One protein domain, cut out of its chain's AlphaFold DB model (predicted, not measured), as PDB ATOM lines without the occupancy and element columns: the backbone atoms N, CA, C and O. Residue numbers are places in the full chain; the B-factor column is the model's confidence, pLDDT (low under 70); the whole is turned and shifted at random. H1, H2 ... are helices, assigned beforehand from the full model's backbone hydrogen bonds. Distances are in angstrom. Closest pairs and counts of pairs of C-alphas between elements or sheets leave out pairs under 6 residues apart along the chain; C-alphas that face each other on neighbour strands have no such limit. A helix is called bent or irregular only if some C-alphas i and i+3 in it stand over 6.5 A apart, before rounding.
ATOM      1  N   SER A  12      65.975-102.718  50.095       83.31
ATOM      2  CA  SER A  12      64.540-102.515  49.852       83.31
ATOM      3  C   SER A  12      63.685-103.118  50.965       83.31
ATOM      4  O   SER A  12      62.759-102.467  51.448       83.31
ATOM      5  N   ASP A  13      64.038-104.321  51.426       82.50
ATOM      6  CA  ASP A  13      63.308-105.004  52.500       82.50
ATOM      7  C   ASP A  13      63.482-104.267  53.829       82.50
ATOM      8  O   ASP A  13      62.534-104.114  54.602       82.50
ATOM      9  N   TRP A  14      64.687-103.747  54.082       79.38
ATOM     10  CA  TRP A  14      64.945-102.901  55.240       79.38
ATOM     11  C   TRP A  14      64.156-101.588  55.172       79.38
ATOM     12  O   TRP A  14      63.563-101.202  56.172       79.38
ATOM     13  N   GLU A  15      64.095-100.900  54.029       79.56
ATOM     14  CA  GLU A  15      63.360 -99.631  53.904       79.56
ATOM     15  C   GLU A  15      61.854 -99.794  54.163       79.56
ATOM     16  O   GLU A  15      61.258 -98.914  54.789       79.56
ATOM     17  N   GLN A  16      61.258-100.927  53.772       83.81
ATOM     18  CA  GLN A  16      59.856-101.246  54.073       83.81
ATOM     19  C   GLN A  16      59.639-101.601  55.550       83.81
ATOM     20  O   GLN A  16      58.675-101.144  56.164       83.81
ATOM     21  N   ARG A  17      60.545-102.391  56.139       80.56
ATOM     22  CA  ARG A  17      60.366-102.978  57.479       80.56
ATOM     23  C   ARG A  17      61.104-102.246  58.598       80.56
ATOM     24  O   ARG A  17      61.007-102.635  59.755       80.56
ATOM     25  N   ARG A  18      61.831-101.164  58.301       76.81
ATOM     26  CA  ARG A  18      62.660-100.404  59.265       76.81
ATOM     27  C   ARG A  18      61.926-100.043  60.553       76.81
ATOM     28  O   ARG A  18      62.540-100.013  61.611       76.81
ATOM     29  N   THR A  19      60.626 -99.779  60.482       77.19
ATOM     30  CA  THR A  19      59.801 -99.409  61.641       77.19
ATOM     31  C   THR A  19      59.653-100.554  62.652       77.19
ATOM     32  O   THR A  19      59.417-100.296  63.827       77.19
ATOM     33  N   GLU A  20      59.816-101.809  62.217       78.06
ATOM     34  CA  GLU A  20      59.778-103.010  63.066       78.06
ATOM     35  C   GLU A  20      61.058-103.173  63.899       78.06
ATOM     36  O   GLU A  20      61.009-103.723  64.994       78.06
ATOM     37  N   PHE A  21      62.198-102.681  63.399       71.69
ATOM     38  CA  PHE A  21      63.529-102.990  63.939       71.69
ATOM     39  C   PHE A  21      64.201-101.833  64.693       71.69
ATOM     40  O   PHE A  21      65.319-101.985  65.187       71.69
ATOM     41  N   VAL A  22      63.562-100.662  64.753       75.81
ATOM     42  CA  VAL A  22      64.118 -99.465  65.401       75.81
ATOM     43  C   VAL A  22      63.622 -99.375  66.851       75.81
ATOM     44  O   VAL A  22      62.407 -99.422  67.057       75.81
ATOM     45  N   PRO A  23      64.521 -99.195  67.845       71.44
ATOM     46  CA  PRO A  23      64.124 -98.939  69.230       71.44
ATOM     47  C   PRO A  23      63.237 -97.691  69.318       71.44
ATOM     48  O   PRO A  23      63.525 -96.668  68.685       71.44
ATOM     49  N   ARG A  24      62.131 -97.770  70.058       74.94
ATOM     50  CA  ARG A  24      61.063 -96.764  70.027       74.94
ATOM     51  C   ARG A  24      61.241 -95.722  71.122       74.94
ATOM     52  O   ARG A  24      61.217 -96.038  72.302       74.94
ATOM     53  N   GLY A  25      61.302 -94.448  70.735       70.00
ATOM     54  CA  GLY A  25      61.163 -93.322  71.666       70.00
ATOM     55  C   GLY A  25      62.120 -93.400  72.860       70.00
ATOM     56  O   GLY A  25      63.334 -93.332  72.683       70.00
ATOM     57  N   THR A  26      61.561 -93.547  74.061       65.12
ATOM     58  CA  THR A  26      62.287 -93.626  75.339       65.12
ATOM     59  C   THR A  26      63.049 -94.937  75.547       65.12
ATOM     60  O   THR A  26      63.872 -95.012  76.453       65.12
ATOM     61  N   GLU A  27      62.848 -95.953  74.700       77.12
ATOM     62  CA  GLU A  27      63.689 -97.162  74.670       77.12
ATOM     63  C   GLU A  27      65.133 -96.852  74.240       77.12
ATOM     64  O   GLU A  27      66.022 -97.689  74.377       77.12
ATOM     65  N   LEU A  28      65.380 -95.646  73.713       78.62
ATOM     66  CA  LEU A  28      66.712 -95.107  73.471       78.62
ATOM     67  C   LEU A  28      67.167 -94.326  74.718       78.62
ATOM     68  O   LEU A  28      66.789 -93.161  74.857       78.62
ATOM     69  N   PRO A  29      68.003 -94.901  75.606       73.69
ATOM     70  CA  PRO A  29      68.405 -94.255  76.862       73.69
ATOM     71  C   PRO A  29      69.175 -92.940  76.662       73.69
ATOM     72  O   PRO A  29      69.213 -92.092  77.546       73.69
ATOM     73  N   GLN A  30      69.777 -92.746  75.489       82.31
ATOM     74  CA  GLN A  30      70.465 -91.519  75.096       82.31
ATOM     75  C   GLN A  30      69.541 -90.447  74.493       82.31
ATOM     76  O   GLN A  30      69.995 -89.333  74.219       82.31
ATOM     77  N   SER A  31      68.275 -90.773  74.208       83.62
ATOM     78  CA  SER A  31      67.344 -89.825  73.598       83.62
ATOM     79  C   SER A  31      66.895 -88.789  74.621       83.62
ATOM     80  O   SER A  31      66.351 -89.126  75.667       83.62
ATOM     81  N   LYS A  32      67.077 -87.511  74.281       85.62
ATOM     82  CA  LYS A  32      66.550 -86.375  75.050       85.62
ATOM     83  C   LYS A  32      65.164 -85.925  74.579       85.62
ATOM     84  O   LYS A  32      64.619 -84.988  75.144       85.62
ATOM     85  N   LEU A  33      64.646 -86.534  73.511       87.44
ATOM     86  CA  LEU A  33      63.407 -86.117  72.864       87.44
ATOM     87  C   LEU A  33      62.233 -86.963  73.337       87.44
ATOM     88  O   LEU A  33      62.284 -88.197  73.299       87.44
ATOM     89  N   MET A  34      61.153 -86.278  73.689       88.25
ATOM     90  CA  MET A  34      59.846 -86.859  73.946       88.25
ATOM     91  C   MET A  34      59.082 -87.061  72.626       88.25
ATOM     92  O   MET A  34      59.362 -86.401  71.621       88.25
ATOM     93  N   PRO A  35      58.069 -87.948  72.588       87.00
ATOM     94  CA  PRO A  35      57.247 -88.144  71.392       87.00
ATOM     95  C   PRO A  35      56.591 -86.858  70.862       87.00
ATOM     96  O   PRO A  35      56.476 -86.694  69.646       87.00
ATOM     97  N   LEU A  36      56.196 -85.946  71.760       88.88
ATOM     98  CA  LEU A  36      55.632 -84.643  71.396       88.88
ATOM     99  C   LEU A  36      56.660 -83.767  70.670       88.88
ATOM    100  O   LEU A  36      56.346 -83.260  69.595       88.88
ATOM    101  N   ASP A  37      57.901 -83.702  71.161       90.50
ATOM    102  CA  ASP A  37      58.991 -82.964  70.507       90.50
ATOM    103  C   ASP A  37      59.230 -83.487  69.085       90.50
ATOM    104  O   ASP A  37      59.377 -82.726  68.130       90.50
ATOM    105  N   VAL A  38      59.221 -84.811  68.904       90.75
ATOM    106  CA  VAL A  38      59.394 -85.427  67.579       90.75
ATOM    107  C   VAL A  38      58.241 -85.058  66.641       90.75
ATOM    108  O   VAL A  38      58.468 -84.812  65.450       90.75
ATOM    109  N   ALA A  39      57.005 -85.024  67.144       92.00
ATOM    110  CA  ALA A  39      55.843 -84.609  66.363       92.00
ATOM    111  C   ALA A  39      55.942 -83.132  65.953       92.00
ATOM    112  O   ALA A  39      55.704 -82.804  64.785       92.00
ATOM    113  N   GLU A  40      56.360 -82.268  66.876       96.00
ATOM    114  CA  GLU A  40      56.576 -80.844  66.634       96.00
ATOM    115  C   GLU A  40      57.677 -80.610  65.594       96.00
ATOM    116  O   GLU A  40      57.427 -79.955  64.582       96.00
ATOM    117  N   ILE A  41      58.846 -81.244  65.750       95.69
ATOM    118  CA  ILE A  41      59.964 -81.158  64.795       95.69
ATOM    119  C   ILE A  41      59.510 -81.552  63.386       95.69
ATOM    120  O   ILE A  41      59.814 -80.866  62.408       95.69
ATOM    121  N   ARG A  42      58.758 -82.652  63.255       96.56
ATOM    122  CA  ARG A  42      58.233 -83.097  61.952       96.56
ATOM    123  C   ARG A  42      57.223 -82.109  61.379       96.56
ATOM    124  O   ARG A  42      57.196 -81.900  60.166       96.56
ATOM    125  N   SER A  43      56.388 -81.509  62.223       97.38
ATOM    126  CA  SER A  43      55.453 -80.467  61.806       97.38
ATOM    127  C   SER A  43      56.191 -79.232  61.284       97.38
ATOM    128  O   SER A  43      55.945 -78.811  60.152       97.38
ATOM    129  N   ALA A  44      57.165 -78.731  62.046       97.38
ATOM    130  CA  ALA A  44      58.004 -77.597  61.676       97.38
ATOM    131  C   ALA A  44      58.789 -77.861  60.381       97.38
ATOM    132  O   ALA A  44      58.853 -76.996  59.510       97.38
ATOM    133  N   ALA A  45      59.321 -79.074  60.195       98.19
ATOM    134  CA  ALA A  45      59.996 -79.460  58.955       98.19
ATOM    135  C   ALA A  45      59.063 -79.354  57.735       98.19
ATOM    136  O   ALA A  45      59.431 -78.735  56.739       98.19
ATOM    137  N   ARG A  46      57.826 -79.864  57.833       97.94
ATOM    138  CA  ARG A  46      56.827 -79.730  56.756       97.94
ATOM    139  C   ARG A  46      56.467 -78.273  56.475       97.94
ATOM    140  O   ARG A  46      56.317 -77.896  55.316       97.94
ATOM    141  N   GLN A  47      56.316 -77.453  57.514       97.88
ATOM    142  CA  GLN A  47      56.035 -76.022  57.357       97.88
ATOM    143  C   GLN A  47      57.193 -75.297  56.665       97.88
ATOM    144  O   GLN A  47      56.969 -74.558  55.707       97.88
ATOM    145  N   ARG A  48      58.435 -75.561  57.083       97.94
ATOM    146  CA  ARG A  48      59.644 -75.026  56.449       97.94
ATOM    147  C   ARG A  48      59.706 -75.385  54.969       97.94
ATOM    148  O   ARG A  48      60.035 -74.530  54.153       97.94
ATOM    149  N   ASP A  49      59.405 -76.629  54.616       98.25
ATOM    150  CA  ASP A  49      59.497 -77.077  53.229       98.25
ATOM    151  C   ASP A  49      58.426 -76.394  52.352       98.25
ATOM    152  O   ASP A  49      58.744 -75.934  51.257       98.25
ATOM    153  N   ARG A  50      57.210 -76.178  52.879       97.69
ATOM    154  CA  ARG A  50      56.178 -75.352  52.216       97.69
ATOM    155  C   ARG A  50      56.610 -73.896  52.035       97.69
ATOM    156  O   ARG A  50      56.382 -73.320  50.976       97.69
ATOM    157  N   LEU A  51      57.244 -73.296  53.044       98.12
ATOM    158  CA  LEU A  51      57.761 -71.926  52.951       98.12
ATOM    159  C   LEU A  51      58.862 -71.817  51.895       98.12
ATOM    160  O   LEU A  51      58.857 -70.880  51.104       98.12
ATOM    161  N   ARG A  52      59.777 -72.789  51.839       97.75
ATOM    162  CA  ARG A  52      60.822 -72.845  50.806       97.75
ATOM    163  C   ARG A  52      60.229 -72.951  49.410       97.75
ATOM    164  O   ARG A  52      60.671 -72.240  48.514       97.75
ATOM    165  N   GLU A  53      59.221 -73.799  49.233       98.12
ATOM    166  CA  GLU A  53      58.510 -73.920  47.963       98.12
ATOM    167  C   GLU A  53      57.831 -72.601  47.573       98.12
ATOM    168  O   GLU A  53      57.978 -72.145  46.440       98.12
ATOM    169  N   HIS A  54      57.150 -71.951  48.519       97.62
ATOM    170  CA  HIS A  54      56.519 -70.654  48.293       97.62
ATOM    171  C   HIS A  54      57.538 -69.575  47.910       97.62
ATOM    172  O   HIS A  54      57.323 -68.872  46.921       97.62
ATOM    173  N   ILE A  55      58.651 -69.476  48.645       97.38
ATOM    174  CA  ILE A  55      59.745 -68.545  48.348       97.38
ATOM    175  C   ILE A  55      60.271 -68.806  46.941       97.38
ATOM    176  O   ILE A  55      60.339 -67.880  46.142       97.38
ATOM    177  N   ASN A  56      60.576 -70.059  46.604       96.50
ATOM    178  CA  ASN A  56      61.121 -70.396  45.294       96.50
ATOM    179  C   ASN A  56      60.173 -69.987  44.156       96.50
ATOM    180  O   ASN A  56      60.609 -69.383  43.180       96.50
ATOM    181  N   LYS A  57      58.876 -70.277  44.317       96.81
ATOM    182  CA  LYS A  57      57.852 -70.037  43.293       96.81
ATOM    183  C   LYS A  57      57.415 -68.578  43.163       96.81
ATOM    184  O   LYS A  57      56.942 -68.211  42.099       96.81
ATOM    185  N   ASN A  58      57.514 -67.768  44.220       97.19
ATOM    186  CA  ASN A  58      56.874 -66.442  44.240       97.19
ATOM    187  C   ASN A  58      57.804 -65.290  44.629       97.19
ATOM    188  O   ASN A  58      57.556 -64.157  44.226       97.19
ATOM    189  N   LEU A  59      58.825 -65.551  45.446       96.69
ATOM    190  CA  LEU A  59      59.649 -64.511  46.076       96.69
ATOM    191  C   LEU A  59      61.129 -64.592  45.689       96.69
ATOM    192  O   LEU A  59      61.907 -63.724  46.070       96.69
ATOM    193  N   SER A  60      61.538 -65.624  44.952       97.50
ATOM    194  CA  SER A  60      62.881 -65.702  44.389       97.50
ATOM    195  C   SER A  60      63.095 -64.563  43.392       97.50
ATOM    196  O   SER A  60      62.150 -64.115  42.741       97.50
ATOM    197  N   ASN A  61      64.339 -64.111  43.217       98.06
ATOM    198  CA  ASN A  61      64.636 -63.043  42.254       98.06
ATOM    199  C   ASN A  61      64.156 -63.398  40.838       98.06
ATOM    200  O   ASN A  61      63.712 -62.515  40.114       98.06
ATOM    201  N   ALA A  62      64.203 -64.682  40.465       97.56
ATOM    202  CA  ALA A  62      63.667 -65.182  39.202       97.56
ATOM    203  C   ALA A  62      62.136 -65.053  39.126       97.56
ATOM    204  O   ALA A  62      61.627 -64.514  38.148       97.56
ATOM    205  N   ALA A  63      61.410 -65.468  40.169       98.00
ATOM    206  CA  ALA A  63      59.954 -65.329  40.223       98.00
ATOM    207  C   ALA A  63      59.510 -63.855  40.210       98.00
ATOM    208  O   ALA A  63      58.542 -63.495  39.546       98.00
ATOM    209  N   LEU A  64      60.239 -62.979  40.908       98.19
ATOM    210  CA  LEU A  64      59.986 -61.538  40.884       98.19
ATOM    211  C   LEU A  64      60.271 -60.946  39.497       98.19
ATOM    212  O   LEU A  64      59.476 -60.157  38.996       98.19
ATOM    213  N   ALA A  65      61.372 -61.347  38.863       98.25
ATOM    214  CA  ALA A  65      61.725 -60.923  37.513       98.25
ATOM    215  C   ALA A  65      60.632 -61.289  36.497       98.25
ATOM    216  O   ALA A  65      60.197 -60.426  35.737       98.25
ATOM    217  N   GLU A  66      60.124 -62.523  36.549       98.00
ATOM    218  CA  GLU A  66      58.994 -62.976  35.731       98.00
ATOM    219  C   GLU A  66      57.725 -62.163  36.019       98.00
ATOM    220  O   GLU A  66      57.125 -61.608  35.099       98.00
ATOM    221  N   LYS A  67      57.358 -62.008  37.298       97.62
ATOM    222  CA  LYS A  67      56.162 -61.263  37.722       97.62
ATOM    223  C   LYS A  67      56.158 -59.808  37.245       97.62
ATOM    224  O   LYS A  67      55.100 -59.285  36.906       97.62
ATOM    225  N   PHE A  68      57.313 -59.148  37.259       97.56
ATOM    226  CA  PHE A  68      57.449 -57.748  36.851       97.56
ATOM    227  C   PHE A  68      57.873 -57.575  35.384       97.56
ATOM    228  O   PHE A  68      57.984 -56.441  34.927       97.56
ATOM    229  N   GLY A  69      58.101 -58.663  34.637       98.00
ATOM    230  CA  GLY A  69      58.508 -58.606  33.230       98.00
ATOM    231  C   GLY A  69      59.888 -57.978  33.010       98.00
ATOM    232  O   GLY A  69      60.105 -57.292  32.013       98.00
ATOM    233  N   VAL A  70      60.822 -58.172  33.945       98.12
ATOM    234  CA  VAL A  70      62.173 -57.588  33.901       98.12
ATOM    235  C   VAL A  70      63.254 -58.662  33.982       98.12
ATOM    236  O   VAL A  70      63.003 -59.794  34.375       98.12
ATOM    237  N   HIS A  71      64.495 -58.313  33.642       98.12
ATOM    238  CA  HIS A  71      65.629 -59.218  33.821       98.12
ATOM    239  C   HIS A  71      65.994 -59.372  35.311       98.12
ATOM    240  O   HIS A  71      65.948 -58.398  36.064       98.12
ATOM    241  N   VAL A  72      66.457 -60.559  35.727       97.94
ATOM    242  CA  VAL A  72      66.854 -60.870  37.123       97.94
ATOM    243  C   VAL A  72      67.849 -59.852  37.690       97.94
ATOM    244  O   VAL A  72      67.714 -59.409  38.827       97.94
ATOM    245  N   ARG A  73      68.794 -59.391  36.861       97.94
ATOM    246  CA  ARG A  73      69.776 -58.350  37.220       97.94
ATOM    247  C   ARG A  73      69.135 -57.035  37.689       97.94
ATOM    248  O   ARG A  73      69.726 -56.347  38.512       97.94
ATOM    249  N   ASN A  74      67.953 -56.673  37.185       97.75
ATOM    250  CA  ASN A  74      67.250 -55.471  37.641       97.75
ATOM    251  C   ASN A  74      66.728 -55.657  39.068       97.75
ATOM    252  O   ASN A  74      66.867 -54.748  39.880       97.75
ATOM    253  N   ILE A  75      66.202 -56.842  39.393       98.06
ATOM    254  CA  ILE A  75      65.768 -57.175  40.755       98.06
ATOM    255  C   ILE A  75      66.956 -57.117  41.721       98.06
ATOM    256  O   ILE A  75      66.862 -56.470  42.759       98.06
ATOM    257  N   GLU A  76      68.098 -57.711  41.357       97.81
ATOM    258  CA  GLU A  76      69.323 -57.652  42.171       97.81
ATOM    259  C   GLU A  76      69.753 -56.215  42.476       97.81
ATOM    260  O   GLU A  76      70.044 -55.903  43.626       97.81
ATOM    261  N   LYS A  77      69.744 -55.335  41.465       97.69
ATOM    262  CA  LYS A  77      70.128 -53.923  41.606       97.69
ATOM    263  C   LYS A  77      69.166 -53.106  42.462       97.69
ATOM    264  O   LYS A  77      69.591 -52.153  43.112       97.69
ATOM    265  N   VAL A  78      67.873 -53.429  42.431       97.19
ATOM    266  CA  VAL A  78      66.881 -52.804  43.317       97.19
ATOM    267  C   VAL A  78      67.130 -53.259  44.757       97.19
ATOM    268  O   VAL A  78      67.210 -52.425  45.653       97.19
ATOM    269  N   LEU A  79      67.337 -54.562  44.982       95.94
ATOM    270  CA  LEU A  79      67.585 -55.121  46.317       95.94
ATOM    271  C   LEU A  79      68.922 -54.669  46.924       95.94
ATOM    272  O   LEU A  79      68.992 -54.430  48.126       95.94
ATOM    273  N   SER A  80      69.974 -54.525  46.110       96.62
ATOM    274  CA  SER A  80      71.272 -53.990  46.547       96.62
ATOM    275  C   SER A  80      71.286 -52.466  46.683       96.62
ATOM    276  O   SER A  80      72.299 -51.907  47.099       96.62
ATOM    277  N   ARG A  81      70.179 -51.789  46.336       94.56
ATOM    278  CA  ARG A  81      70.055 -50.325  46.288       94.56
ATOM    279  C   ARG A  81      71.059 -49.639  45.345       94.56
ATOM    280  O   ARG A  81      71.280 -48.436  45.447       94.56
TER     281      ARG A  81
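This is residues 12 to 81 of the 88 residues of an uncharacterized protein of Comamonas thiooxydans (UniProt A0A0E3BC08). One long helix, H2, makes a bare shaft, with a small corner of two short helices, H3 and H4, at its last end and, at its first end, a long loop that leads from the free-standing helix H1. The parts at the two ends do not meet, and no core forms between them. The printed part has 70 residues, with four named helices in the order H1, H2, H3, H4 and no named strand; the class is all helix, with 51 residues in the helices. The whole is extended, with a radius of gyration of the C-alphas of 21.3 A, and its outline is flat, with spans of 56 by 30 by 15 A.

H2, the longest helix, holds residues 35 to 59, 25 residues, and measures 34.7 A from first to last C-alpha. It begins with C-alpha 35 at (57.247, -88.144, 71.392) and ends with C-alpha 59 at (59.649, -64.511, 46.076). H2 is neither bent nor irregular, but only just: C-alphas 56 and 59 are 6.1 A apart. H3, residues 61 to 68, measures 10.4 A from first to last C-alpha. H4, residues 72 to 79, measures 10.9 A, and its last C-alpha, that of Leu 79, is at (67.585, -55.121, 46.317). Before H2 in the chain, H1 holds residues 12 to 21 and measures 14.1 A; C-alpha 12 is at (64.540, -102.515, 49.852). H1 is irregular: C-alphas 16 and 19 are 7.8 A apart, where about 5 A is found in a regular helix, and its line is a rough one.

H2 touches one helix, H3, and does so with residues 56 to 58 alone. The two only just touch, with 3 pairs of C-alphas within 8 A, and they touch only at the corner by their link. Their closest C-alphas, those of Lys 57 and Ala 63, are 6.0 A apart, while their centres are 23.5 A apart. H2 and H3 run the same way at a steep tilt of 51 degrees. H3 also touches H4, with 9 pairs of C-alphas within 8 A. The closest C-alphas of H3 and H4, those of Ala 65 and Val 72, are 5.1 A apart. H3 and H4 are about perpendicular, at 85 degrees, with their centres 9.8 A apart. H2 and H4 are apart. H1 touches no helix; it is apart from H2, H3 and H4. In the backbones of H2, H3 and H4 every O i to N i+4 pair is within hydrogen-bond range; in H1, 3 of 6 such pairs are.

The two C-alphas farthest apart, those of Pro 29 and Gly 69, are 57.2 A from each other, and the first and last printed C-alphas, those of Ser 12 and Arg 81, are 52.6 A apart. Three stretches stand free: residues 12 to 23, of which 12 to 21 belong to H1; residues 27 to 32; and residues 39 to 51, which belong to H2. The 39 residues that remain span 55 by 19 by 11 A, with a radius of gyration of 19.0 A. The link from H1 to H2 is long, residues 22 to 34, and its C-alphas lie 20 to 28 A from the mean of the C-alphas. The links from H2 to H3 and from H3 to H4 are tight, with 1 and 3 residues. The printed part runs from residue 12 to residue 81 and has no cut. The mean pLDDT of the printed part is 90.7, and that of H1 is 79; one printed residue, Thr 26, is under 70.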